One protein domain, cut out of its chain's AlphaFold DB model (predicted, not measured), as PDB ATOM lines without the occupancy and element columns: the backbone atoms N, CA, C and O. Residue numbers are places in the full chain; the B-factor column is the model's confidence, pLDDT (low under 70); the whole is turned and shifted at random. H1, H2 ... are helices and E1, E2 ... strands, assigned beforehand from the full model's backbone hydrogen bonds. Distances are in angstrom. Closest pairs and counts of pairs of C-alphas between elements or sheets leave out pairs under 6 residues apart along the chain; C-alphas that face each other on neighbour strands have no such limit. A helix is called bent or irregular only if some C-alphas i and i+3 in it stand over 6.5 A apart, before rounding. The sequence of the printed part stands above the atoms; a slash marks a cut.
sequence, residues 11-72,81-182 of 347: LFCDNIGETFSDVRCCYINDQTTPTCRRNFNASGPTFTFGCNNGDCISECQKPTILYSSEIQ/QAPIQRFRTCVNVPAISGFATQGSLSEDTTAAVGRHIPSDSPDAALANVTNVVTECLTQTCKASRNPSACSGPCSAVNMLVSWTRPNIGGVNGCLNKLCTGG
ATOM      1  N   LEU A  11    -175.062  83.468 -43.609       92.44
ATOM      2  CA  LEU A  11    -175.768  84.270 -42.620       92.44
ATOM      3  C   LEU A  11    -176.559  85.399 -43.291       92.44
ATOM      4  O   LEU A  11    -177.700  85.659 -42.928       92.44
ATOM      5  N   PHE A  12    -175.946  86.073 -44.264       93.62
ATOM      6  CA  PHE A  12    -176.573  87.149 -45.028       93.62
ATOM      7  C   PHE A  12    -175.954  87.228 -46.416       93.62
ATOM      8  O   PHE A  12    -174.737  87.343 -46.513       93.62
ATOM      9  N   CYS A  13    -176.751  87.227 -47.477       93.44
ATOM     10  CA  CYS A  13    -176.264  87.475 -48.833       93.44
ATOM     11  C   CYS A  13    -176.746  88.826 -49.359       93.44
ATOM     12  O   CYS A  13    -177.945  89.115 -49.337       93.44
ATOM     13  N   ASP A  14    -175.803  89.632 -49.850       88.88
ATOM     14  CA  ASP A  14    -176.090  90.818 -50.647       88.88
ATOM     15  C   ASP A  14    -176.315  90.443 -52.125       88.88
ATOM     16  O   ASP A  14    -176.101  89.302 -52.538       88.88
ATOM     17  N   ASN A  15    -176.818  91.398 -52.912       86.44
ATOM     18  CA  ASN A  15    -176.982  91.265 -54.366       86.44
ATOM     19  C   ASN A  15    -177.822  90.067 -54.846       86.44
ATOM     20  O   ASN A  15    -177.682  89.607 -55.977       86.44
ATOM     21  N   ILE A  16    -178.757  89.599 -54.014       88.06
ATOM     22  CA  ILE A  16    -179.747  88.593 -54.416       88.06
ATOM     23  C   ILE A  16    -180.564  89.140 -55.600       88.06
ATOM     24  O   ILE A  16    -181.117  90.238 -55.522       88.06
ATOM     25  N   GLY A  17    -180.633  88.359 -56.677       78.19
ATOM     26  CA  GLY A  17    -181.293  88.672 -57.945       78.19
ATOM     27  C   GLY A  17    -180.346  89.101 -59.068       78.19
ATOM     28  O   GLY A  17    -180.762  89.115 -60.226       78.19
ATOM     29  N   GLU A  18    -179.078  89.393 -58.764       79.44
ATOM     30  CA  GLU A  18    -178.044  89.644 -59.776       79.44
ATOM     31  C   GLU A  18    -177.480  88.327 -60.346       79.44
ATOM     32  O   GLU A  18    -178.054  87.244 -60.170       79.44
ATOM     33  N   THR A  19    -176.384  88.391 -61.110       76.31
ATOM     34  CA  THR A  19    -175.752  87.172 -61.623       76.31
ATOM     35  C   THR A  19    -175.202  86.331 -60.466       76.31
ATOM     36  O   THR A  19    -174.779  86.855 -59.438       76.31
ATOM     37  N   PHE A  20    -175.184  85.002 -60.613       72.56
ATOM     38  CA  PHE A  20    -174.683  84.103 -59.561       72.56
ATOM     39  C   PHE A  20    -173.232  84.387 -59.137       72.56
ATOM     40  O   PHE A  20    -172.859  84.037 -58.022       72.56
ATOM     41  N   SER A  21    -172.422  85.002 -60.003       72.00
ATOM     42  CA  SER A  21    -171.049  85.417 -59.693       72.00
ATOM     43  C   SER A  21    -170.958  86.653 -58.795       72.00
ATOM     44  O   SER A  21    -169.904  86.880 -58.204       72.00
ATOM     45  N   ASP A  22    -172.038  87.429 -58.670       80.12
ATOM     46  CA  ASP A  22    -172.036  88.726 -57.984       80.12
ATOM     47  C   ASP A  22    -172.664  88.689 -56.584       80.12
ATOM     48  O   ASP A  22    -172.551  89.666 -55.837       80.12
ATOM     49  N   VAL A  23    -173.285  87.566 -56.207       85.25
ATOM     50  CA  VAL A  23    -173.853  87.356 -54.869       85.25
ATOM     51  C   VAL A  23    -172.716  87.227 -53.858       85.25
ATOM     52  O   VAL A  23    -171.934  86.276 -53.920       85.25
ATOM     53  N   ARG A  24    -172.618  88.156 -52.900       91.25
ATOM     54  CA  ARG A  24    -171.607  88.093 -51.837       91.25
ATOM     55  C   ARG A  24    -172.297  87.789 -50.527       91.25
ATOM     56  O   ARG A  24    -173.197  88.499 -50.086       91.25
ATOM     57  N   CYS A  25    -171.840  86.738 -49.867       93.06
ATOM     58  CA  CYS A  25    -172.427  86.306 -48.612       93.06
ATOM     59  C   CYS A  25    -171.473  86.515 -47.442       93.06
ATOM     60  O   CYS A  25    -170.263  86.318 -47.535       93.06
ATOM     61  N   CYS A  26    -172.058  86.914 -46.326       93.81
ATOM     62  CA  CYS A  26    -171.533  86.729 -44.995       93.81
ATOM     63  C   CYS A  26    -171.800  85.285 -44.565       93.81
ATOM     64  O   CYS A  26    -172.925  84.807 -44.723       93.81
ATOM     65  N   TYR A  27    -170.801  84.604 -44.011       94.38
ATOM     66  CA  TYR A  27    -170.914  83.207 -43.599       94.38
ATOM     67  C   TYR A  27    -170.681  83.042 -42.103       94.38
ATOM     68  O   TYR A  27    -169.917  83.788 -41.494       94.38
ATOM     69  N   ILE A  28    -171.318  82.032 -41.507       93.31
ATOM     70  CA  ILE A  28    -171.230  81.790 -40.062       93.31
ATOM     71  C   ILE A  28    -169.803  81.455 -39.598       93.31
ATOM     72  O   ILE A  28    -169.397  81.864 -38.514       93.31
ATOM     73  N   ASN A  29    -169.035  80.756 -40.439       92.69
ATOM     74  CA  ASN A  29    -167.661  80.326 -40.175       92.69
ATOM     75  C   ASN A  29    -166.616  81.435 -40.375       92.69
ATOM     76  O   ASN A  29    -165.497  81.288 -39.891       92.69
ATOM     77  N   ASP A  30    -166.962  82.525 -41.065       92.94
ATOM     78  CA  ASP A  30    -166.105  83.702 -41.216       92.94
ATOM     79  C   ASP A  30    -166.945  84.987 -41.246       92.94
ATOM     80  O   ASP A  30    -167.365  85.488 -42.294       92.94
ATOM     81  N   GLN A  31    -167.162  85.543 -40.052       93.19
ATOM     82  CA  GLN A  31    -167.898  86.793 -39.861       93.19
ATOM     83  C   GLN A  31    -167.013  88.045 -40.015       93.19
ATOM     84  O   GLN A  31    -167.484  89.170 -39.854       93.19
ATOM     85  N   THR A  32    -165.728  87.884 -40.356       92.81
ATOM     86  CA  THR A  32    -164.774  89.001 -40.490       92.81
ATOM     87  C   THR A  32    -164.750  89.606 -41.896       92.81
ATOM     88  O   THR A  32    -164.149  90.666 -42.139       92.81
ATOM     89  N   THR A  33    -165.439  88.963 -42.842       92.69
ATOM     90  CA  THR A  33    -165.487  89.402 -44.236       92.69
ATOM     91  C   THR A  33    -166.021  90.838 -44.363       92.69
ATOM     92  O   THR A  33    -166.820  91.304 -43.538       92.69
ATOM     93  N   PRO A  34    -165.609  91.589 -45.402       92.50
ATOM     94  CA  PRO A  34    -166.137  92.931 -45.655       92.50
ATOM     95  C   PRO A  34    -167.665  92.964 -45.799       92.50
ATOM     96  O   PRO A  34    -168.288  93.957 -45.427       92.50
ATOM     97  N   THR A  35    -168.270  91.888 -46.313       91.94
ATOM     98  CA  THR A  35    -169.726  91.754 -46.443       91.94
ATOM     99  C   THR A  35    -170.402  91.669 -45.078       91.94
ATOM    100  O   THR A  35    -171.364  92.398 -44.846       91.94
ATOM    101  N   CYS A  36    -169.882  90.864 -44.145       93.25
ATOM    102  CA  CYS A  36    -170.408  90.808 -42.778       93.25
ATOM    103  C   CYS A  36    -170.292  92.166 -42.077       93.25
ATOM    104  O   CYS A  36    -171.291  92.712 -41.617       93.25
ATOM    105  N   ARG A  37    -169.093  92.764 -42.084       91.94
ATOM    106  CA  ARG A  37    -168.841  94.056 -41.425       91.94
ATOM    107  C   ARG A  37    -169.715  95.185 -41.960       91.94
ATOM    108  O   ARG A  37    -170.102  96.061 -41.200       91.94
ATOM    109  N   ARG A  38    -170.030  95.184 -43.258       91.12
ATOM    110  CA  ARG A  38    -170.894  96.202 -43.867       91.12
ATOM    111  C   ARG A  38    -172.355  96.052 -43.446       91.12
ATOM    112  O   ARG A  38    -172.992  97.058 -43.148       91.12
ATOM    113  N   ASN A  39    -172.874  94.826 -43.458       91.06
ATOM    114  CA  ASN A  39    -174.297  94.565 -43.226       91.06
ATOM    115  C   ASN A  39    -174.657  94.521 -41.729       91.06
ATOM    116  O   ASN A  39    -175.745  94.939 -41.355       91.06
ATOM    117  N   PHE A  40    -173.731  94.091 -40.868       91.81
ATOM    118  CA  PHE A  40    -173.932  94.000 -39.414       91.81
ATOM    119  C   PHE A  40    -173.280  95.145 -38.625       91.81
ATOM    120  O   PHE A  40    -173.132  95.060 -37.408       91.81
ATOM    121  N   ASN A  41    -172.894  96.237 -39.289       88.62
ATOM    122  CA  ASN A  41    -172.511  97.457 -38.583       88.62
ATOM    123  C   ASN A  41    -173.730  98.028 -37.829       88.62
ATOM    124  O   ASN A  41    -174.846  97.993 -38.339       88.62
ATOM    125  N   ALA A  42    -173.519  98.624 -36.654       76.56
ATOM    126  CA  ALA A  42    -174.571  99.250 -35.851       76.56
ATOM    127  C   ALA A  42    -175.318 100.388 -36.579       76.56
ATOM    128  O   ALA A  42    -176.448 100.699 -36.215       76.56
ATOM    129  N   SER A  43    -174.689 101.006 -37.583       77.19
ATOM    130  CA  SER A  43    -175.283 101.998 -38.495       77.19
ATOM    131  C   SER A  43    -175.448 101.467 -39.927       77.19
ATOM    132  O   SER A  43    -175.530 102.240 -40.883       77.19
ATOM    133  N   GLY A  44    -175.417 100.144 -40.095       78.50
ATOM    134  CA  GLY A  44    -175.513  99.483 -41.388       78.50
ATOM    135  C   GLY A  44    -176.901  99.642 -42.020       78.50
ATOM    136  O   GLY A  44    -177.909  99.663 -41.316       78.50
ATOM    137  N   PRO A  45    -176.982  99.705 -43.360       79.75
ATOM    138  CA  PRO A  45    -178.243  99.928 -44.062       79.75
ATOM    139  C   PRO A  45    -179.214  98.743 -43.968       79.75
ATOM    140  O   PRO A  45    -180.408  98.926 -44.184       79.75
ATOM    141  N   THR A  46    -178.716  97.543 -43.664       86.56
ATOM    142  CA  THR A  46    -179.478  96.290 -43.719       86.56
ATOM    143  C   THR A  46    -180.729  96.345 -42.856       86.56
ATOM    144  O   THR A  46    -181.826  96.174 -43.367       86.56
ATOM    145  N   PHE A  47    -180.598  96.644 -41.566       87.62
ATOM    146  CA  PHE A  47    -181.764  96.691 -40.686       87.62
ATOM    147  C   PHE A  47    -182.447  98.056 -40.699       87.62
ATOM    148  O   PHE A  47    -183.671  98.115 -40.684       87.62
ATOM    149  N   THR A  48    -181.679  99.147 -40.805       82.19
ATOM    150  CA  THR A  48    -182.225 100.512 -40.789       82.19
ATOM    151  C   THR A  48    -183.138 100.808 -41.977       82.19
ATOM    152  O   THR A  48    -184.124 101.507 -41.795       82.19
ATOM    153  N   PHE A  49    -182.839 100.277 -43.168       80.88
ATOM    154  CA  PHE A  49    -183.694 100.428 -44.356       80.88
ATOM    155  C   PHE A  49    -184.455  99.147 -44.719       80.88
ATOM    156  O   PHE A  49    -185.308  99.160 -45.605       80.88
ATOM    157  N   GLY A  50    -184.129  98.026 -44.071       83.19
ATOM    158  CA  GLY A  50    -184.829  96.761 -44.265       83.19
ATOM    159  C   GLY A  50    -186.047  96.584 -43.363       83.19
ATOM    160  O   GLY A  50    -186.982  95.904 -43.777       83.19
ATOM    161  N   CYS A  51    -186.034  97.173 -42.158       88.50
ATOM    162  CA  CYS A  51    -187.062  96.989 -41.129       88.50
ATOM    163  C   CYS A  51    -187.259  98.274 -40.300       88.50
ATOM    164  O   CYS A  51    -186.635  98.461 -39.249       88.50
ATOM    165  N   ASN A  52    -188.127  99.176 -40.754       82.62
ATOM    166  CA  ASN A  52    -188.186 100.552 -40.240       82.62
ATOM    167  C   ASN A  52    -188.692 100.651 -38.786       82.62
ATOM    168  O   ASN A  52    -188.272 101.537 -38.044       82.62
ATOM    169  N   ASN A  53    -189.565  99.741 -38.349       84.88
ATOM    170  CA  ASN A  53    -190.112  99.708 -36.988       84.88
ATOM    171  C   ASN A  53    -189.199  98.983 -35.989       84.88
ATOM    172  O   ASN A  53    -189.555  98.843 -34.822       84.88
ATOM    173  N   GLY A  54    -188.041  98.489 -36.437       86.19
ATOM    174  CA  GLY A  54    -187.100  97.779 -35.580       86.19
ATOM    175  C   GLY A  54    -187.504  96.346 -35.225       86.19
ATOM    176  O   GLY A  54    -186.790  95.722 -34.459       86.19
ATOM    177  N   ASP A  55    -188.583  95.793 -35.783       92.50
ATOM    178  CA  ASP A  55    -188.900  94.361 -35.693       92.50
ATOM    179  C   ASP A  55    -189.021  93.778 -37.100       92.50
ATOM    180  O   ASP A  55    -190.073  93.840 -37.749       92.50
ATOM    181  N   CYS A  56    -187.917  93.195 -37.565       93.94
ATOM    182  CA  CYS A  56    -187.830  92.607 -38.890       93.94
ATOM    183  C   CYS A  56    -188.792  91.443 -39.096       93.94
ATOM    184  O   CYS A  56    -189.305  91.261 -40.195       93.94
ATOM    185  N   ILE A  57    -189.060  90.638 -38.069       94.75
ATOM    186  CA  ILE A  57    -189.921  89.467 -38.236       94.75
ATOM    187  C   ILE A  57    -191.362  89.921 -38.434       94.75
ATOM    188  O   ILE A  57    -192.026  89.441 -39.353       94.75
ATOM    189  N   SER A  58    -191.826  90.888 -37.644       93.56
ATOM    190  CA  SER A  58    -193.181  91.430 -37.786       93.56
ATOM    191  C   SER A  58    -193.424  92.107 -39.145       93.56
ATOM    192  O   SER A  58    -194.533  92.039 -39.685       93.56
ATOM    193  N   GLU A  59    -192.404  92.757 -39.715       92.19
ATOM    194  CA  GLU A  59    -192.505  93.437 -41.009       92.19
ATOM    195  C   GLU A  59    -192.425  92.469 -42.180       92.19
ATOM    196  O   GLU A  59    -193.257  92.527 -43.084       92.19
ATOM    197  N   CYS A  60    -191.479  91.531 -42.142       93.62
ATOM    198  CA  CYS A  60    -191.266  90.572 -43.221       93.62
ATOM    199  C   CYS A  60    -192.405  89.551 -43.370       93.62
ATOM    200  O   CYS A  60    -192.502  88.878 -44.393       93.62
ATOM    201  N   GLN A  61    -193.296  89.449 -42.381       93.75
ATOM    202  CA  GLN A  61    -194.543  88.685 -42.472       93.75
ATOM    203  C   GLN A  61    -195.640  89.382 -43.282       93.75
ATOM    204  O   GLN A  61    -196.652  88.760 -43.604       93.75
ATOM    205  N   LYS A  62    -195.491  90.677 -43.576       90.94
ATOM    206  CA  LYS A  62    -196.516  91.468 -44.259       90.94
ATOM    207  C   LYS A  62    -196.147  91.594 -45.738       90.94
ATOM    208  O   LYS A  62    -195.268  92.393 -46.069       90.94
ATOM    209  N   PRO A  63    -196.837  90.888 -46.656       84.06
ATOM    210  CA  PRO A  63    -196.528  90.969 -48.086       84.06
ATOM    211  C   PRO A  63    -196.660  92.402 -48.620       84.06
ATOM    212  O   PRO A  63    -195.887  92.826 -49.470       84.06
ATOM    213  N   THR A  64    -197.577  93.196 -48.066       82.00
ATOM    214  CA  THR A  64    -197.753  94.602 -48.445       82.00
ATOM    215  C   THR A  64    -196.539  95.476 -48.128       82.00
ATOM    216  O   THR A  64    -196.311  96.447 -48.835       82.00
ATOM    217  N   ILE A  65    -195.738  95.160 -47.105       80.12
ATOM    218  CA  ILE A  65    -194.533  95.937 -46.756       80.12
ATOM    219  C   ILE A  65    -193.350  95.523 -47.627       80.12
ATOM    220  O   ILE A  65    -192.604  96.379 -48.103       80.12
ATOM    221  N   LEU A  66    -193.205  94.216 -47.844       76.69
ATOM    222  CA  LEU A  66    -192.097  93.642 -48.599       76.69
ATOM    223  C   LEU A  66    -192.065  94.119 -50.058       76.69
ATOM    224  O   LEU A  66    -190.987  94.271 -50.629       76.69
ATOM    225  N   TYR A  67    -193.243  94.381 -50.629       70.31
ATOM    226  CA  TYR A  67    -193.413  94.723 -52.043       70.31
ATOM    227  C   TYR A  67    -194.036  96.102 -52.282       70.31
ATOM    228  O   TYR A  67    -194.286  96.456 -53.432       70.31
ATOM    229  N   SER A  68    -194.293  96.894 -51.235       67.88
ATOM    230  CA  SER A  68    -194.693  98.287 -51.446       67.88
ATOM    231  C   SER A  68    -193.500  99.118 -51.887       67.88
ATOM    232  O   SER A  68    -192.392  98.999 -51.355       67.88
ATOM    233  N   SER A  69    -193.747 100.014 -52.840       63.25
ATOM    234  CA  SER A  69    -192.897 101.180 -53.007       63.25
ATOM    235  C   SER A  69    -192.948 101.995 -51.714       63.25
ATOM    236  O   SER A  69    -194.016 102.284 -51.173       63.25
ATOM    237  N   GLU A  70    -191.782 102.332 -51.172       61.94
ATOM    238  CA  GLU A  70    -191.719 103.305 -50.090       61.94
ATOM    239  C   GLU A  70    -192.113 104.667 -50.670       61.94
ATOM    240  O   GLU A  70    -191.621 105.045 -51.738       61.94
ATOM    241  N   ILE A  71    -193.041 105.365 -50.007       54.00
ATOM    242  CA  ILE A  71    -193.435 106.716 -50.407       54.00
ATOM    243  C   ILE A  71    -192.186 107.579 -50.279       54.00
ATOM    244  O   ILE A  71    -191.661 107.783 -49.188       54.00
ATOM    245  N   GLN A  72    -191.682 108.027 -51.418       55.91
ATOM    246  CA  GLN A  72    -190.583 108.969 -51.470       55.91
ATOM    247  C   GLN A  72    -191.203 110.354 -51.479       55.91
ATOM    248  O   GLN A  72    -191.804 110.764 -52.470       55.91
ATOM    249  N   GLN A  81    -184.189 101.587 -54.323       78.31
ATOM    250  CA  GLN A  81    -183.304 100.810 -53.448       78.31
ATOM    251  C   GLN A  81    -184.005 100.306 -52.185       78.31
ATOM    252  O   GLN A  81    -183.687  99.219 -51.714       78.31
ATOM    253  N   ALA A  82    -184.971 101.051 -51.654       78.56
ATOM    254  CA  ALA A  82    -185.709 100.668 -50.454       78.56
ATOM    255  C   ALA A  82    -186.386  99.284 -50.554       78.56
ATOM    256  O   ALA A  82    -186.051  98.411 -49.751       78.56
ATOM    257  N   PRO A  83    -187.262  99.007 -51.547       81.12
ATOM    258  CA  PRO A  83    -187.879  97.685 -51.673       81.12
ATOM    259  C   PRO A  83    -186.843  96.578 -51.921       81.12
ATOM    260  O   PRO A  83    -186.985  95.476 -51.398       81.12
ATOM    261  N   ILE A  84    -185.750  96.879 -52.635       85.38
ATOM    262  CA  ILE A  84    -184.637  95.936 -52.827       85.38
ATOM    263  C   ILE A  84    -183.990  95.578 -51.480       85.38
ATOM    264  O   ILE A  84    -183.737  94.404 -51.213       85.38
ATOM    265  N   GLN A  85    -183.732  96.564 -50.617       86.62
ATOM    266  CA  GLN A  85    -183.115  96.336 -49.308       86.62
ATOM    267  C   GLN A  85    -184.052  95.621 -48.334       86.62
ATOM    268  O   GLN A  85    -183.608  94.701 -47.642       86.62
ATOM    269  N   ARG A  86    -185.345  95.965 -48.317       89.00
ATOM    270  CA  ARG A  86    -186.360  95.236 -47.538       89.00
ATOM    271  C   ARG A  86    -186.431  93.780 -47.957       89.00
ATOM    272  O   ARG A  86    -186.306  92.898 -47.112       89.00
ATOM    273  N   PHE A  87    -186.525  93.524 -49.263       90.62
ATOM    274  CA  PHE A  87    -186.524  92.164 -49.785       90.62
ATOM    275  C   PHE A  87    -185.270  91.401 -49.359       90.62
ATOM    276  O   PHE A  87    -185.375  90.355 -48.720       90.62
ATOM    277  N   ARG A  88    -184.079  91.956 -49.619       91.19
ATOM    278  CA  ARG A  88    -182.799  91.347 -49.218       91.19
ATOM    279  C   ARG A  88    -182.756  91.048 -47.721       91.19
ATOM    280  O   ARG A  88    -182.314  89.973 -47.331       91.19
ATOM    281  N   THR A  89    -183.239  91.956 -46.883       92.75
ATOM    282  CA  THR A  89    -183.269  91.757 -45.431       92.75
ATOM    283  C   THR A  89    -184.201  90.612 -45.061       92.75
ATOM    284  O   THR A  89    -183.758  89.645 -44.442       92.75
ATOM    285  N   CYS A  90    -185.447  90.642 -45.530       94.06
ATOM    286  CA  CYS A  90    -186.452  89.632 -45.214       94.06
ATOM    287  C   CYS A  90    -186.097  88.222 -45.684       94.06
ATOM    288  O   CYS A  90    -186.379  87.260 -44.974       94.06
ATOM    289  N   VAL A  91    -185.423  88.080 -46.829       94.69
ATOM    290  CA  VAL A  91    -184.930  86.771 -47.285       94.69
ATOM    291  C   VAL A  91    -183.884  86.190 -46.324       94.69
ATOM    292  O   VAL A  91    -183.832  84.976 -46.138       94.69
ATOM    293  N   ASN A  92    -183.063  87.030 -45.691       95.25
ATOM    294  CA  ASN A  92    -181.996  86.581 -44.796       95.25
ATOM    295  C   ASN A  92    -182.437  86.460 -43.320       95.25
ATOM    296  O   ASN A  92    -181.818  85.702 -42.571       95.25
ATOM    297  N   VAL A  93    -183.513  87.139 -42.891       95.38
ATOM    298  CA  VAL A  93    -184.013  87.134 -41.495       95.38
ATOM    299  C   VAL A  93    -184.150  85.727 -40.893       95.38
ATOM    300  O   VAL A  93    -183.658  85.529 -39.778       95.38
ATOM    301  N   PRO A  94    -184.736  84.721 -41.576       95.25
ATOM    302  CA  PRO A  94    -184.892  83.402 -40.968       95.25
ATOM    303  C   PRO A  94    -183.564  82.678 -40.714       95.25
ATOM    304  O   PRO A  94    -183.414  81.995 -39.701       95.25
ATOM    305  N   ALA A  95    -182.570  82.863 -41.590       93.94
ATOM    306  CA  ALA A  95    -181.228  82.324 -41.372       93.94
ATOM    307  C   ALA A  95    -180.536  83.026 -40.192       93.94
ATOM    308  O   ALA A  95    -179.994  82.353 -39.316       93.94
ATOM    309  N   ILE A  96    -180.617  84.360 -40.128       94.50
ATOM    310  CA  ILE A  96    -180.053  85.161 -39.031       94.50
ATOM    311  C   ILE A  96    -180.650  84.743 -37.684       94.50
ATOM    312  O   ILE A  96    -179.903  84.465 -36.750       94.50
ATOM    313  N   SER A  97    -181.980  84.647 -37.595       94.94
ATOM    314  CA  SER A  97    -182.676  84.225 -36.375       94.94
ATOM    315  C   SER A  97    -182.282  82.802 -35.958       94.94
ATOM    316  O   SER A  97    -181.964  82.561 -34.793       94.94
ATOM    317  N   GLY A  98    -182.201  81.869 -36.913       92.88
ATOM    318  CA  GLY A  98    -181.780  80.493 -36.648       92.88
ATOM    319  C   GLY A  98    -180.348  80.374 -36.112       92.88
ATOM    320  O   GLY A  98    -180.095  79.570 -35.222       92.88
ATOM    321  N   PHE A  99    -179.405  81.180 -36.606       93.12
ATOM    322  CA  PHE A  99    -178.033  81.182 -36.081       93.12
ATOM    323  C   PHE A  99    -177.893  81.958 -34.764       93.12
ATOM    324  O   PHE A  99    -177.058  81.594 -33.930       93.12
ATOM    325  N   ALA A 100    -178.714  82.991 -34.551       93.38
ATOM    326  CA  ALA A 100    -178.770  83.737 -33.295       93.38
ATOM    327  C   ALA A 100    -179.242  82.849 -32.135       93.38
ATOM    328  O   ALA A 100    -178.596  82.810 -31.091       93.38
ATOM    329  N   THR A 101    -180.316  82.078 -32.335       92.25
ATOM    330  CA  THR A 101    -180.847  81.146 -31.321       92.25
ATOM    331  C   THR A 101    -179.868  80.024 -30.981       92.25
ATOM    332  O   THR A 101    -179.823  79.561 -29.845       92.25
ATOM    333  N   GLN A 102    -179.031  79.621 -31.941       92.56
ATOM    334  CA  GLN A 102    -177.959  78.642 -31.745       92.56
ATOM    335  C   GLN A 102    -176.708  79.224 -31.067       92.56
ATOM    336  O   GLN A 102    -175.753  78.486 -30.835       92.56
ATOM    337  N   GLY A 103    -176.660  80.534 -30.794       92.50
ATOM    338  CA  GLY A 103    -175.486  81.189 -30.206       92.50
ATOM    339  C   GLY A 103    -174.242  81.139 -31.101       92.50
ATOM    340  O   GLY A 103    -173.125  81.146 -30.599       92.50
ATOM    341  N   SER A 104    -174.423  81.044 -32.423       94.25
ATOM    342  CA  SER A 104    -173.319  80.896 -33.389       94.25
ATOM    343  C   SER A 104    -172.802  82.235 -33.944       94.25
ATOM    344  O   SER A 104    -171.876  82.267 -34.756       94.25
ATOM    345  N   LEU A 105    -173.409  83.353 -33.544       94.44
ATOM    346  CA  LEU A 105    -173.035  84.695 -33.991       94.44
ATOM    347  C   LEU A 105    -171.884  85.259 -33.148       94.44
ATOM    348  O   LEU A 105    -171.786  85.004 -31.951       94.44
ATOM    349  N   SER A 106    -171.021  86.063 -33.772       94.31
ATOM    350  CA  SER A 106    -170.025  86.870 -33.055       94.31
ATOM    351  C   SER A 106    -170.705  87.897 -32.141       94.31
ATOM    352  O   SER A 106    -171.862  88.258 -32.368       94.31
ATOM    353  N   GLU A 107    -170.001  88.400 -31.123       92.38
ATOM    354  CA  GLU A 107    -170.558  89.386 -30.181       92.38
ATOM    355  C   GLU A 107    -171.060  90.651 -30.897       92.38
ATOM    356  O   GLU A 107    -172.200  91.066 -30.683       92.38
ATOM    357  N   ASP A 108    -170.266  91.195 -31.826       90.44
ATOM    358  CA  ASP A 108    -170.636  92.372 -32.625       90.44
ATOM    359  C   ASP A 108    -171.909  92.127 -33.450       90.44
ATOM    360  O   ASP A 108    -172.831  92.948 -33.470       90.44
ATOM    361  N   THR A 109    -171.991  90.963 -34.100       92.19
ATOM    362  CA  THR A 109    -173.145  90.587 -34.928       92.19
ATOM    363  C   THR A 109    -174.380  90.349 -34.066       92.19
ATOM    364  O   THR A 109    -175.473  90.786 -34.417       92.19
ATOM    365  N   THR A 110    -174.215  89.716 -32.904       93.62
ATOM    366  CA  THR A 110    -175.293  89.485 -31.935       93.62
ATOM    367  C   THR A 110    -175.873  90.808 -31.443       93.62
ATOM    368  O   THR A 110    -177.092  90.962 -31.401       93.62
ATOM    369  N   ALA A 111    -175.022  91.792 -31.134       91.12
ATOM    370  CA  ALA A 111    -175.456  93.114 -30.693       91.12
ATOM    371  C   ALA A 111    -176.213  93.892 -31.785       91.12
ATOM    372  O   ALA A 111    -177.164  94.611 -31.472       91.12
ATOM    373  N   ALA A 112    -175.816  93.751 -33.054       91.00
ATOM    374  CA  ALA A 112    -176.524  94.355 -34.183       91.00
ATOM    375  C   ALA A 112    -177.882  93.676 -34.440       91.00
ATOM    376  O   ALA A 112    -178.895  94.356 -34.594       91.00
ATOM    377  N   VAL A 113    -177.912  92.340 -34.435       92.88
ATOM    378  CA  VAL A 113    -179.114  91.530 -34.687       92.88
ATOM    379  C   VAL A 113    -180.143  91.680 -33.569       92.88
ATOM    380  O   VAL A 113    -181.323  91.877 -33.852       92.88
ATOM    381  N   GLY A 114    -179.713  91.646 -32.305       91.06
ATOM    382  CA  GLY A 114    -180.604  91.653 -31.142       91.06
ATOM    383  C   GLY A 114    -181.446  92.924 -30.983       91.06
ATOM    384  O   GLY A 114    -182.419  92.919 -30.239       91.06
ATOM    385  N   ARG A 115    -181.110  94.009 -31.695       89.25
ATOM    386  CA  ARG A 115    -181.932  95.230 -31.750       89.25
ATOM    387  C   ARG A 115    -183.131  95.115 -32.688       89.25
ATOM    388  O   ARG A 115    -184.051  95.912 -32.556       89.25
ATOM    389  N   HIS A 116    -183.077  94.187 -33.644       93.12
ATOM    390  CA  HIS A 116    -184.000  94.126 -34.777       93.12
ATOM    391  C   HIS A 116    -184.731  92.791 -34.933       93.12
ATOM    392  O   HIS A 116    -185.765  92.716 -35.599       93.12
ATOM    393  N   ILE A 117    -184.173  91.722 -34.363       93.62
ATOM    394  CA  ILE A 117    -184.698  90.363 -34.443       93.62
ATOM    395  C   ILE A 117    -184.781  89.806 -33.015       93.62
ATOM    396  O   ILE A 117    -183.737  89.583 -32.395       93.62
ATOM    397  N   PRO A 118    -185.995  89.560 -32.489       90.38
ATOM    398  CA  PRO A 118    -186.179  88.939 -31.182       90.38
ATOM    399  C   PRO A 118    -185.527  87.553 -31.104       90.38
ATOM    400  O   PRO A 118    -185.673  86.721 -32.007       90.38
ATOM    401  N   SER A 119    -184.821  87.287 -30.005       84.06
ATOM    402  CA  SER A 119    -184.107  86.024 -29.765       84.06
ATOM    403  C   SER A 119    -185.024  84.820 -29.535       84.06
ATOM    404  O   SER A 119    -184.572  83.688 -29.626       84.06
ATOM    405  N   ASP A 120    -186.298  85.044 -29.230       85.44
ATOM    406  CA  ASP A 120    -187.315  84.047 -28.875       85.44
ATOM    407  C   ASP A 120    -188.399  83.895 -29.955       85.44
ATOM    408  O   ASP A 120    -189.539  83.515 -29.689       85.44
ATOM    409  N   SER A 121    -188.036  84.189 -31.201       89.38
ATOM    410  CA  SER A 121    -188.967  84.150 -32.323       89.38
ATOM    411  C   SER A 121    -189.491  82.731 -32.577       89.38
ATOM    412  O   SER A 121    -188.690  81.824 -32.809       89.38
ATOM    413  N   PRO A 122    -190.819  82.507 -32.575       93.56
ATOM    414  CA  PRO A 122    -191.373  81.175 -32.773       93.56
ATOM    415  C   PRO A 122    -191.149  80.708 -34.212       93.56
ATOM    416  O   PRO A 122    -191.278  81.490 -35.154       93.56
ATOM    417  N   ASP A 123    -190.918  79.412 -34.411       93.50
ATOM    418  CA  ASP A 123    -190.680  78.863 -35.750       93.50
ATOM    419  C   ASP A 123    -191.827  79.164 -36.734       93.50
ATOM    420  O   ASP A 123    -191.596  79.393 -37.919       93.50
ATOM    421  N   ALA A 124    -193.071  79.243 -36.246       95.25
ATOM    422  CA  ALA A 124    -194.230  79.641 -37.047       95.25
ATOM    423  C   ALA A 124    -194.085  81.055 -37.644       95.25
ATOM    424  O   ALA A 124    -194.511  81.300 -38.772       95.25
ATOM    425  N   ALA A 125    -193.452  81.981 -36.916       95.12
ATOM    426  CA  ALA A 125    -193.190  83.330 -37.396       95.12
ATOM    427  C   ALA A 125    -192.137  83.337 -38.515       95.12
ATOM    428  O   ALA A 125    -192.326  84.019 -39.523       95.12
ATOM    429  N   LEU A 126    -191.068  82.549 -38.363       95.06
ATOM    430  CA  LEU A 126    -190.011  82.393 -39.369       95.06
ATOM    431  C   LEU A 126    -190.516  81.676 -40.626       95.06
ATOM    432  O   LEU A 126    -190.158  82.039 -41.748       95.06
ATOM    433  N   ALA A 127    -191.394  80.692 -40.442       95.50
ATOM    434  CA  ALA A 127    -192.087  80.018 -41.528       95.50
ATOM    435  C   ALA A 127    -192.966  80.979 -42.321       95.50
ATOM    436  O   ALA A 127    -192.954  80.952 -43.546       95.50
ATOM    437  N   ASN A 128    -193.681  81.874 -41.637       95.44
ATOM    438  CA  ASN A 128    -194.508  82.864 -42.308       95.44
ATOM    439  C   ASN A 128    -193.662  83.849 -43.137       95.44
ATOM    440  O   ASN A 128    -193.978  84.084 -44.297       95.44
ATOM    441  N   VAL A 129    -192.535  84.342 -42.605       94.94
ATOM    442  CA  VAL A 129    -191.576  85.155 -43.388       94.94
ATOM    443  C   VAL A 129    -191.090  84.393 -44.627       94.94
ATOM    444  O   VAL A 129    -191.109  84.912 -45.743       94.94
ATOM    445  N   THR A 130    -190.693  83.135 -44.439       94.94
ATOM    446  CA  THR A 130    -190.199  82.269 -45.517       94.94
ATOM    447  C   THR A 130    -191.270  82.034 -46.591       94.94
ATOM    448  O   THR A 130    -190.982  82.100 -47.791       94.94
ATOM    449  N   ASN A 131    -192.521  81.825 -46.181       94.56
ATOM    450  CA  ASN A 131    -193.662  81.676 -47.080       94.56
ATOM    451  C   ASN A 131    -193.940  82.965 -47.852       94.56
ATOM    452  O   ASN A 131    -194.085  82.909 -49.063       94.56
ATOM    453  N   VAL A 132    -193.938  84.133 -47.205       93.25
ATOM    454  CA  VAL A 132    -194.189  85.425 -47.869       93.25
ATOM    455  C   VAL A 132    -193.145  85.728 -48.954       93.25
ATOM    456  O   VAL A 132    -193.487  86.206 -50.040       93.25
ATOM    457  N   VAL A 133    -191.872  85.412 -48.697       92.38
ATOM    458  CA  VAL A 133    -190.790  85.536 -49.690       92.38
ATOM    459  C   VAL A 133    -191.011  84.580 -50.865       92.38
ATOM    460  O   VAL A 133    -190.956  84.986 -52.027       92.38
ATOM    461  N   THR A 134    -191.253  83.299 -50.582       93.25
ATOM    462  CA  THR A 134    -191.333  82.265 -51.626       93.25
ATOM    463  C   THR A 134    -192.629  82.312 -52.422       93.25
ATOM    464  O   THR A 134    -192.611  82.114 -53.638       93.25
ATOM    465  N   GLU A 135    -193.749  82.614 -51.772       91.31
ATOM    466  CA  GLU A 135    -195.045  82.762 -52.413       91.31
ATOM    467  C   GLU A 135    -195.012  83.907 -53.414       91.31
ATOM    468  O   GLU A 135    -195.404  83.698 -54.554       91.31
ATOM    469  N   CYS A 136    -194.477  85.075 -53.062       87.12
ATOM    470  CA  CYS A 136    -194.435  86.188 -54.005       87.12
ATOM    471  C   CYS A 136    -193.645  85.856 -55.271       87.12
ATOM    472  O   CYS A 136    -194.123  86.108 -56.376       87.12
ATOM    473  N   LEU A 137    -192.464  85.253 -55.137       91.38
ATOM    474  CA  LEU A 137    -191.666  84.855 -56.293       91.38
ATOM    475  C   LEU A 137    -192.386  83.801 -57.143       91.38
ATOM    476  O   LEU A 137    -192.406  83.889 -58.371       91.38
ATOM    477  N   THR A 138    -193.050  82.848 -56.487       92.56
ATOM    478  CA  THR A 138    -193.873  81.836 -57.157       92.56
ATOM    479  C   THR A 138    -195.048  82.482 -57.898       92.56
ATOM    480  O   THR A 138    -195.304  82.141 -59.050       92.56
ATOM    481  N   GLN A 139    -195.763  83.414 -57.265       88.31
ATOM    482  CA  GLN A 139    -196.911  84.113 -57.844       88.31
ATOM    483  C   GLN A 139    -196.481  85.034 -58.988       88.31
ATOM    484  O   GLN A 139    -197.120  85.041 -60.033       88.31
ATOM    485  N   THR A 140    -195.354  85.732 -58.842       87.56
ATOM    486  CA  THR A 140    -194.764  86.558 -59.905       87.56
ATOM    487  C   THR A 140    -194.419  85.703 -61.118       87.56
ATOM    488  O   THR A 140    -194.751  86.061 -62.242       87.56
ATOM    489  N   CYS A 141    -193.828  84.525 -60.901       90.06
ATOM    490  CA  CYS A 141    -193.582  83.573 -61.977       90.06
ATOM    491  C   CYS A 141    -194.882  83.061 -62.618       90.06
ATOM    492  O   CYS A 141    -194.985  83.010 -63.842       90.06
ATOM    493  N   LYS A 142    -195.903  82.725 -61.821       88.81
ATOM    494  CA  LYS A 142    -197.217  82.310 -62.342       88.81
ATOM    495  C   LYS A 142    -197.900  83.399 -63.169       88.81
ATOM    496  O   LYS A 142    -198.582  83.067 -64.127       88.81
ATOM    497  N   ALA A 143    -197.706  84.662 -62.799       83.94
ATOM    498  CA  ALA A 143    -198.230  85.823 -63.508       83.94
ATOM    499  C   ALA A 143    -197.331  86.287 -64.670       83.94
ATOM    500  O   ALA A 143    -197.704  87.203 -65.403       83.94
ATOM    501  N   SER A 144    -196.142  85.698 -64.838       86.44
ATOM    502  CA  SER A 144    -195.251  86.025 -65.953       86.44
ATOM    503  C   SER A 144    -195.855  85.590 -67.288       86.44
ATOM    504  O   SER A 144    -196.709  84.704 -67.340       86.44
ATOM    505  N   ARG A 145    -195.391  86.187 -68.390       80.88
ATOM    506  CA  ARG A 145    -195.876  85.837 -69.735       80.88
ATOM    507  C   ARG A 145    -195.610  84.383 -70.112       80.88
ATOM    508  O   ARG A 145    -196.395  83.792 -70.844       80.88
ATOM    509  N   ASN A 146    -194.512  83.807 -69.626       86.38
ATOM    510  CA  ASN A 146    -194.204  82.396 -69.807       86.38
ATOM    511  C   ASN A 146    -193.898  81.734 -68.452       86.38
ATOM    512  O   ASN A 146    -192.727  81.522 -68.112       86.38
ATOM    513  N   PRO A 147    -194.934  81.315 -67.699       88.88
ATOM    514  CA  PRO A 147    -194.752  80.702 -66.384       88.88
ATOM    515  C   PRO A 147    -193.879  79.449 -66.431       88.88
ATOM    516  O   PRO A 147    -193.151  79.147 -65.485       88.88
ATOM    517  N   SER A 148    -193.899  78.720 -67.552       89.81
ATOM    518  CA  SER A 148    -193.090  77.512 -67.717       89.81
ATOM    519  C   SER A 148    -191.587  77.815 -67.650       89.81
ATOM    520  O   SER A 148    -190.844  77.045 -67.038       89.81
ATOM    521  N   ALA A 149    -191.151  78.980 -68.149       90.31
ATOM    522  CA  ALA A 149    -189.748  79.387 -68.183       90.31
ATOM    523  C   ALA A 149    -189.148  79.620 -66.787       90.31
ATOM    524  O   ALA A 149    -187.945  79.427 -66.598       90.31
ATOM    525  N   CYS A 150    -189.962  80.022 -65.809       91.94
ATOM    526  CA  CYS A 150    -189.532  80.273 -64.432       91.94
ATOM    527  C   CYS A 150    -190.044  79.226 -63.426       91.94
ATOM    528  O   CYS A 150    -189.555  79.196 -62.299       91.94
ATOM    529  N   SER A 151    -190.965  78.336 -63.817       92.88
ATOM    530  CA  SER A 151    -191.611  77.365 -62.918       92.88
ATOM    531  C   SER A 151    -190.634  76.456 -62.167       92.88
ATOM    532  O   SER A 151    -190.835  76.174 -60.989       92.88
ATOM    533  N   GLY A 152    -189.551  76.030 -62.825       94.75
ATOM    534  CA  GLY A 152    -188.483  75.259 -62.196       94.75
ATOM    535  C   GLY A 152    -187.756  76.081 -61.126       94.75
ATOM    536  O   GLY A 152    -187.887  75.766 -59.939       94.75
ATOM    537  N   PRO A 153    -187.004  77.135 -61.504       93.62
ATOM    538  CA  PRO A 153    -186.255  77.969 -60.558       93.62
ATOM    539  C   PRO A 153    -187.104  78.552 -59.419       93.62
ATOM    540  O   PRO A 153    -186.652  78.562 -58.279       93.62
ATOM    541  N   CYS A 154    -188.337  78.972 -59.712       94.44
ATOM    542  CA  CYS A 154    -189.271  79.585 -58.764       94.44
ATOM    543  C   CYS A 154    -190.215  78.588 -58.082       94.44
ATOM    544  O   CYS A 154    -191.237  78.985 -57.527       94.44
ATOM    545  N   SER A 155    -189.916  77.289 -58.120       94.50
ATOM    546  CA  SER A 155    -190.670  76.306 -57.341       94.50
ATOM    547  C   SER A 155    -190.283  76.367 -55.863       94.50
ATOM    548  O   SER A 155    -189.114  76.548 -55.515       94.50
ATOM    549  N   ALA A 156    -191.253  76.140 -54.975       91.38
ATOM    550  CA  ALA A 156    -191.013  76.091 -53.532       91.38
ATOM    551  C   ALA A 156    -189.918  75.076 -53.153       91.38
ATOM    552  O   ALA A 156    -189.100  75.349 -52.282       91.38
ATOM    553  N   VAL A 157    -189.841  73.942 -53.860       91.31
ATOM    554  CA  VAL A 157    -188.820  72.902 -53.636       91.31
ATOM    555  C   VAL A 157    -187.401  73.423 -53.891       91.31
ATOM    556  O   VAL A 157    -186.470  73.019 -53.204       91.31
ATOM    557  N   ASN A 158    -187.224  74.339 -54.848       93.69
ATOM    558  CA  ASN A 158    -185.922  74.949 -55.108       93.69
ATOM    559  C   ASN A 158    -185.626  76.120 -54.166       93.69
ATOM    560  O   ASN A 158    -184.466  76.331 -53.820       93.69
ATOM    561  N   MET A 159    -186.647  76.867 -53.739       94.00
ATOM    562  CA  MET A 159    -186.491  78.076 -52.920       94.00
ATOM    563  C   MET A 159    -186.483  77.828 -51.407       94.00
ATOM    564  O   MET A 159    -186.247  78.770 -50.655       94.00
ATOM    565  N   LEU A 160    -186.700  76.597 -50.942       93.31
ATOM    566  CA  LEU A 160    -186.726  76.239 -49.520       93.31
ATOM    567  C   LEU A 160    -185.632  75.219 -49.191       93.31
ATOM    568  O   LEU A 160    -185.462  74.236 -49.905       93.31
ATOM    569  N   VAL A 161    -184.907  75.441 -48.091       90.62
ATOM    570  CA  VAL A 161    -184.077  74.393 -47.462       90.62
ATOM    571  C   VAL A 161    -184.904  73.656 -46.414       90.62
ATOM    572  O   VAL A 161    -184.864  72.433 -46.317       90.62
ATOM    573  N   SER A 162    -185.674  74.415 -45.634       90.75
ATOM    574  CA  SER A 162    -186.649  73.921 -44.668       90.75
ATOM    575  C   SER A 162    -187.884  74.821 -44.690       90.75
ATOM    576  O   SER A 162    -187.895  75.875 -45.322       90.75
ATOM    577  N   TRP A 163    -188.925  74.435 -43.957       90.31
ATOM    578  CA  TRP A 163    -190.143  75.235 -43.809       90.31
ATOM    579  C   TRP A 163    -189.920  76.572 -43.072       90.31
ATOM    580  O   TRP A 163    -190.756  77.461 -43.177       90.31
ATOM    581  N   THR A 164    -188.794  76.736 -42.367       92.12
ATOM    582  CA  THR A 164    -188.386  77.983 -41.693       92.12
ATOM    583  C   THR A 164    -187.226  78.700 -42.371       92.12
ATOM    584  O   THR A 164    -186.840  79.765 -41.904       92.12
ATOM    585  N   ARG A 165    -186.606  78.127 -43.413       91.44
ATOM    586  CA  ARG A 165    -185.402  78.699 -44.029       91.44
ATOM    587  C   ARG A 165    -185.463  78.665 -45.556       91.44
ATOM    588  O   ARG A 165    -185.495  77.572 -46.136       91.44
ATOM    589  N   PRO A 166    -185.362  79.829 -46.221       92.00
ATOM    590  CA  PRO A 166    -185.235  79.871 -47.666       92.00
ATOM    591  C   PRO A 166    -183.862  79.355 -48.119       92.00
ATOM    592  O   PRO A 166    -182.840  79.527 -47.454       92.00
ATOM    593  N   ASN A 167    -183.840  78.734 -49.294       93.19
ATOM    594  CA  ASN A 167    -182.630  78.426 -50.040       93.19
ATOM    595  C   ASN A 167    -182.216  79.666 -50.828       93.19
ATOM    596  O   ASN A 167    -182.766  79.929 -51.896       93.19
ATOM    597  N   ILE A 168    -181.235  80.413 -50.318       92.25
ATOM    598  CA  ILE A 168    -180.771  81.664 -50.938       92.25
ATOM    599  C   ILE A 168    -180.331  81.453 -52.390       92.25
ATOM    600  O   ILE A 168    -180.653  82.270 -53.248       92.25
ATOM    601  N   GLY A 169    -179.664  80.337 -52.698       91.94
ATOM    602  CA  GLY A 169    -179.275  80.012 -54.072       91.94
ATOM    603  C   GLY A 169    -180.485  79.784 -54.984       91.94
ATOM    604  O   GLY A 169    -180.487  80.226 -56.132       91.94
ATOM    605  N   GLY A 170    -181.534  79.144 -54.462       92.94
ATOM    606  CA  GLY A 170    -182.806  78.956 -55.162       92.94
ATOM    607  C   GLY A 170    -183.571  80.262 -55.366       92.94
ATOM    608  O   GLY A 170    -183.997  80.553 -56.480       92.94
ATOM    609  N   VAL A 171    -183.675  81.085 -54.319       94.00
ATOM    610  CA  VAL A 171    -184.277  82.427 -54.378       94.00
ATOM    611  C   VAL A 171    -183.545  83.306 -55.393       94.00
ATOM    612  O   VAL A 171    -184.186  83.912 -56.249       94.00
ATOM    613  N   ASN A 172    -182.207  83.319 -55.365       93.06
ATOM    614  CA  ASN A 172    -181.391  84.035 -56.342       93.06
ATOM    615  C   ASN A 172    -181.623  83.515 -57.763       93.06
ATOM    616  O   ASN A 172    -181.763  84.307 -58.683       93.06
ATOM    617  N   GLY A 173    -181.698  82.194 -57.950       92.56
ATOM    618  CA  GLY A 173    -181.967  81.591 -59.254       92.56
ATOM    619  C   GLY A 173    -183.343  81.943 -59.809       92.56
ATOM    620  O   GLY A 173    -183.465  82.232 -60.999       92.56
ATOM    621  N   CYS A 174    -184.365  81.960 -58.953       93.44
ATOM    622  CA  CYS A 174    -185.694  82.418 -59.331       93.44
ATOM    623  C   CYS A 174    -185.683  83.898 -59.729       93.44
ATOM    624  O   CYS A 174    -186.102  84.229 -60.836       93.44
ATOM    625  N   LEU A 175    -185.154  84.776 -58.871       91.50
ATOM    626  CA  LEU A 175    -185.078  86.208 -59.157       91.50
ATOM    627  C   LEU A 175    -184.262  86.504 -60.409       91.50
ATOM    628  O   LEU A 175    -184.718  87.257 -61.258       91.50
ATOM    629  N   ASN A 176    -183.103  85.869 -60.569       90.50
ATOM    630  CA  ASN A 176    -182.285  86.015 -61.763       90.50
ATOM    631  C   ASN A 176    -183.093  85.639 -63.011       90.50
ATOM    632  O   ASN A 176    -183.148  86.417 -63.957       90.50
ATOM    633  N   LYS A 177    -183.822  84.514 -62.987       90.94
ATOM    634  CA  LYS A 177    -184.678  84.117 -64.111       90.94
ATOM    635  C   LYS A 177    -185.819  85.109 -64.367       90.94
ATOM    636  O   LYS A 177    -186.126  85.364 -65.531       90.94
ATOM    637  N   LEU A 178    -186.419  85.670 -63.315       89.69
ATOM    638  CA  LEU A 178    -187.464  86.695 -63.415       89.69
ATOM    639  C   LEU A 178    -186.930  88.022 -63.983       89.69
ATOM    640  O   LEU A 178    -187.576  88.635 -64.829       89.69
ATOM    641  N   CYS A 179    -185.732  88.441 -63.576       86.06
ATOM    642  CA  CYS A 179    -185.137  89.722 -63.949       86.06
ATOM    643  C   CYS A 179    -184.399  89.691 -65.296       86.06
ATOM    644  O   CYS A 179    -184.413  90.683 -66.017       86.06
ATOM    645  N   THR A 180    -183.763  88.575 -65.666       85.94
ATOM    646  CA  THR A 180    -182.981  88.462 -66.912       85.94
ATOM    647  C   THR A 180    -183.703  87.702 -68.020       85.94
ATOM    648  O   THR A 180    -183.174  87.589 -69.125       85.94
ATOM    649  N   GLY A 181    -184.893  87.156 -67.758       79.94
ATOM    650  CA  GLY A 181    -185.688  86.430 -68.755       79.94
ATOM    651  C   GLY A 181    -186.337  87.320 -69.824       79.94
ATOM    652  O   GLY A 181    -186.993  86.807 -70.729       79.94
ATOM    653  N   GLY A 182    -186.124  88.638 -69.760       80.56
ATOM    654  CA  GLY A 182    -186.554  89.590 -70.777       80.56
ATOM    655  C   GLY A 182    -188.072  89.628 -70.926       80.56
ATOM    656  O   GLY A 182    -188.804  89.813 -69.958       80.56
TER     657      GLY A 182
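AT A GLANCE: This is residues 11 to 72 and 81 to 182 of the 347 residues of an uncharacterized protein of Trematosphaeria pertusa (UniProt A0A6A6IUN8). A bent helix, H5, runs through the middle of the body; the long helix H7 crosses its first arm on one side, with H10 beside the later part of H7, and on the other side of H5 sits the small hairpin E1 and E2, with H1 packed on it. The short helices H2, H3 and H4 pack on the first arm of H5, covering only part of it, while H6 and H8 lie towards opposite ends of the longest axis. The printed part has 164 residues, with ten named helices and three named strands in the order E1 E2 H1 H2 H3 H4 H5 H6 H7 H8 H9 E3 H10; E1 and E2 are an antiparallel sheet, and the class is mostly helix. It is compact, with a radius of gyration of the C-alphas of 15.1 A and spans of 46 by 35 by 30 A.

IN THESE COORDINATES: Find C-alpha 11 at (-175.768, 84.270, -42.620), where E1, residues 11 to 13, begins; E2 is residues 25 to 27. H1 is residues 34 to 39, H2 45 to 50, H3 56 to 60 and H4 63 to 66. H5, residues 81 to 101, was assigned as one helix by its hydrogen bonds but is bent, with C-alphas 91 and 94 7.2 A apart; its arms are H5a, residues 81 to 91, 15.4 A, and H5b, residues 94 to 101, 10.7 A. H6 is residues 107 to 113. From C-alpha 123 at (-190.680, 78.863, -35.750), H7 runs 27.6 A to residue 142. H8 is residues 147 to 151, H9 156 to 159, E3 160 to 162, and H10, residues 168 to 180, runs 17.5 A to C-alpha 180 at (-182.981, 88.462, -66.912).

HOW THE PARTS SIT: In the hairpin E1 and E2, look for N 11 and O 26, 2.8 A, and N 26 and O 12, 2.7 A, within hydrogen-bond range. The closest C-alphas of E2 and H1, Cys 26 and Cys 36, are 4.8 A apart; those of E1 and H5b, Leu 11 and Ile 96, 5.7 A. H5a and H5b stand at a steep tilt of 55 degrees. H2 touches H5a about perpendicular, at 87 degrees, closest at C-alphas 50 and 86, 3.9 A. H4 touches H5a, C-alphas 66 and 87, 5.9 A; H3 touches H7, C-alphas 60 and 129, 5.4 A. H6 only just touches H5b, with 3 pairs of C-alphas within 8 A, the closest 100 and 110, 6.9 A. H7 touches H5a at a steep tilt of 55 degrees, opposite ways, C-alphas 91 and 133, 6.5 A. H7 touches H10 with residues 134 to 141 alone, at a shallow tilt of 25 degrees, the same way, C-alphas 141 and 178, 7.0 A. H8 touches H7, C-alphas 147 and 141, 5.4 A; H9 touches H10, C-alphas 159 and 170, 4.4 A. E3 pairs with no named strand, but its residues pair antiparallel with residues 165 to 166. Each O i to N i+4 pair is within hydrogen-bond range in H1, H2, H3, H5a, H5b, H6, H7, H8 and H10; H4 and H9 are too short for such a pair.

THE WHOLE: The C-alphas farthest apart, Glu 107 and Arg 145, are 47.1 A apart. Residues 73 to 80 are not printed; C-alphas 72 and 81 are 11.1 A apart across the cut. The link from E1 to E2, 11 residues, is long. Look for low confidence, under 70, at residues 68 to 72; the mean pLDDT of the printed part is 88.8.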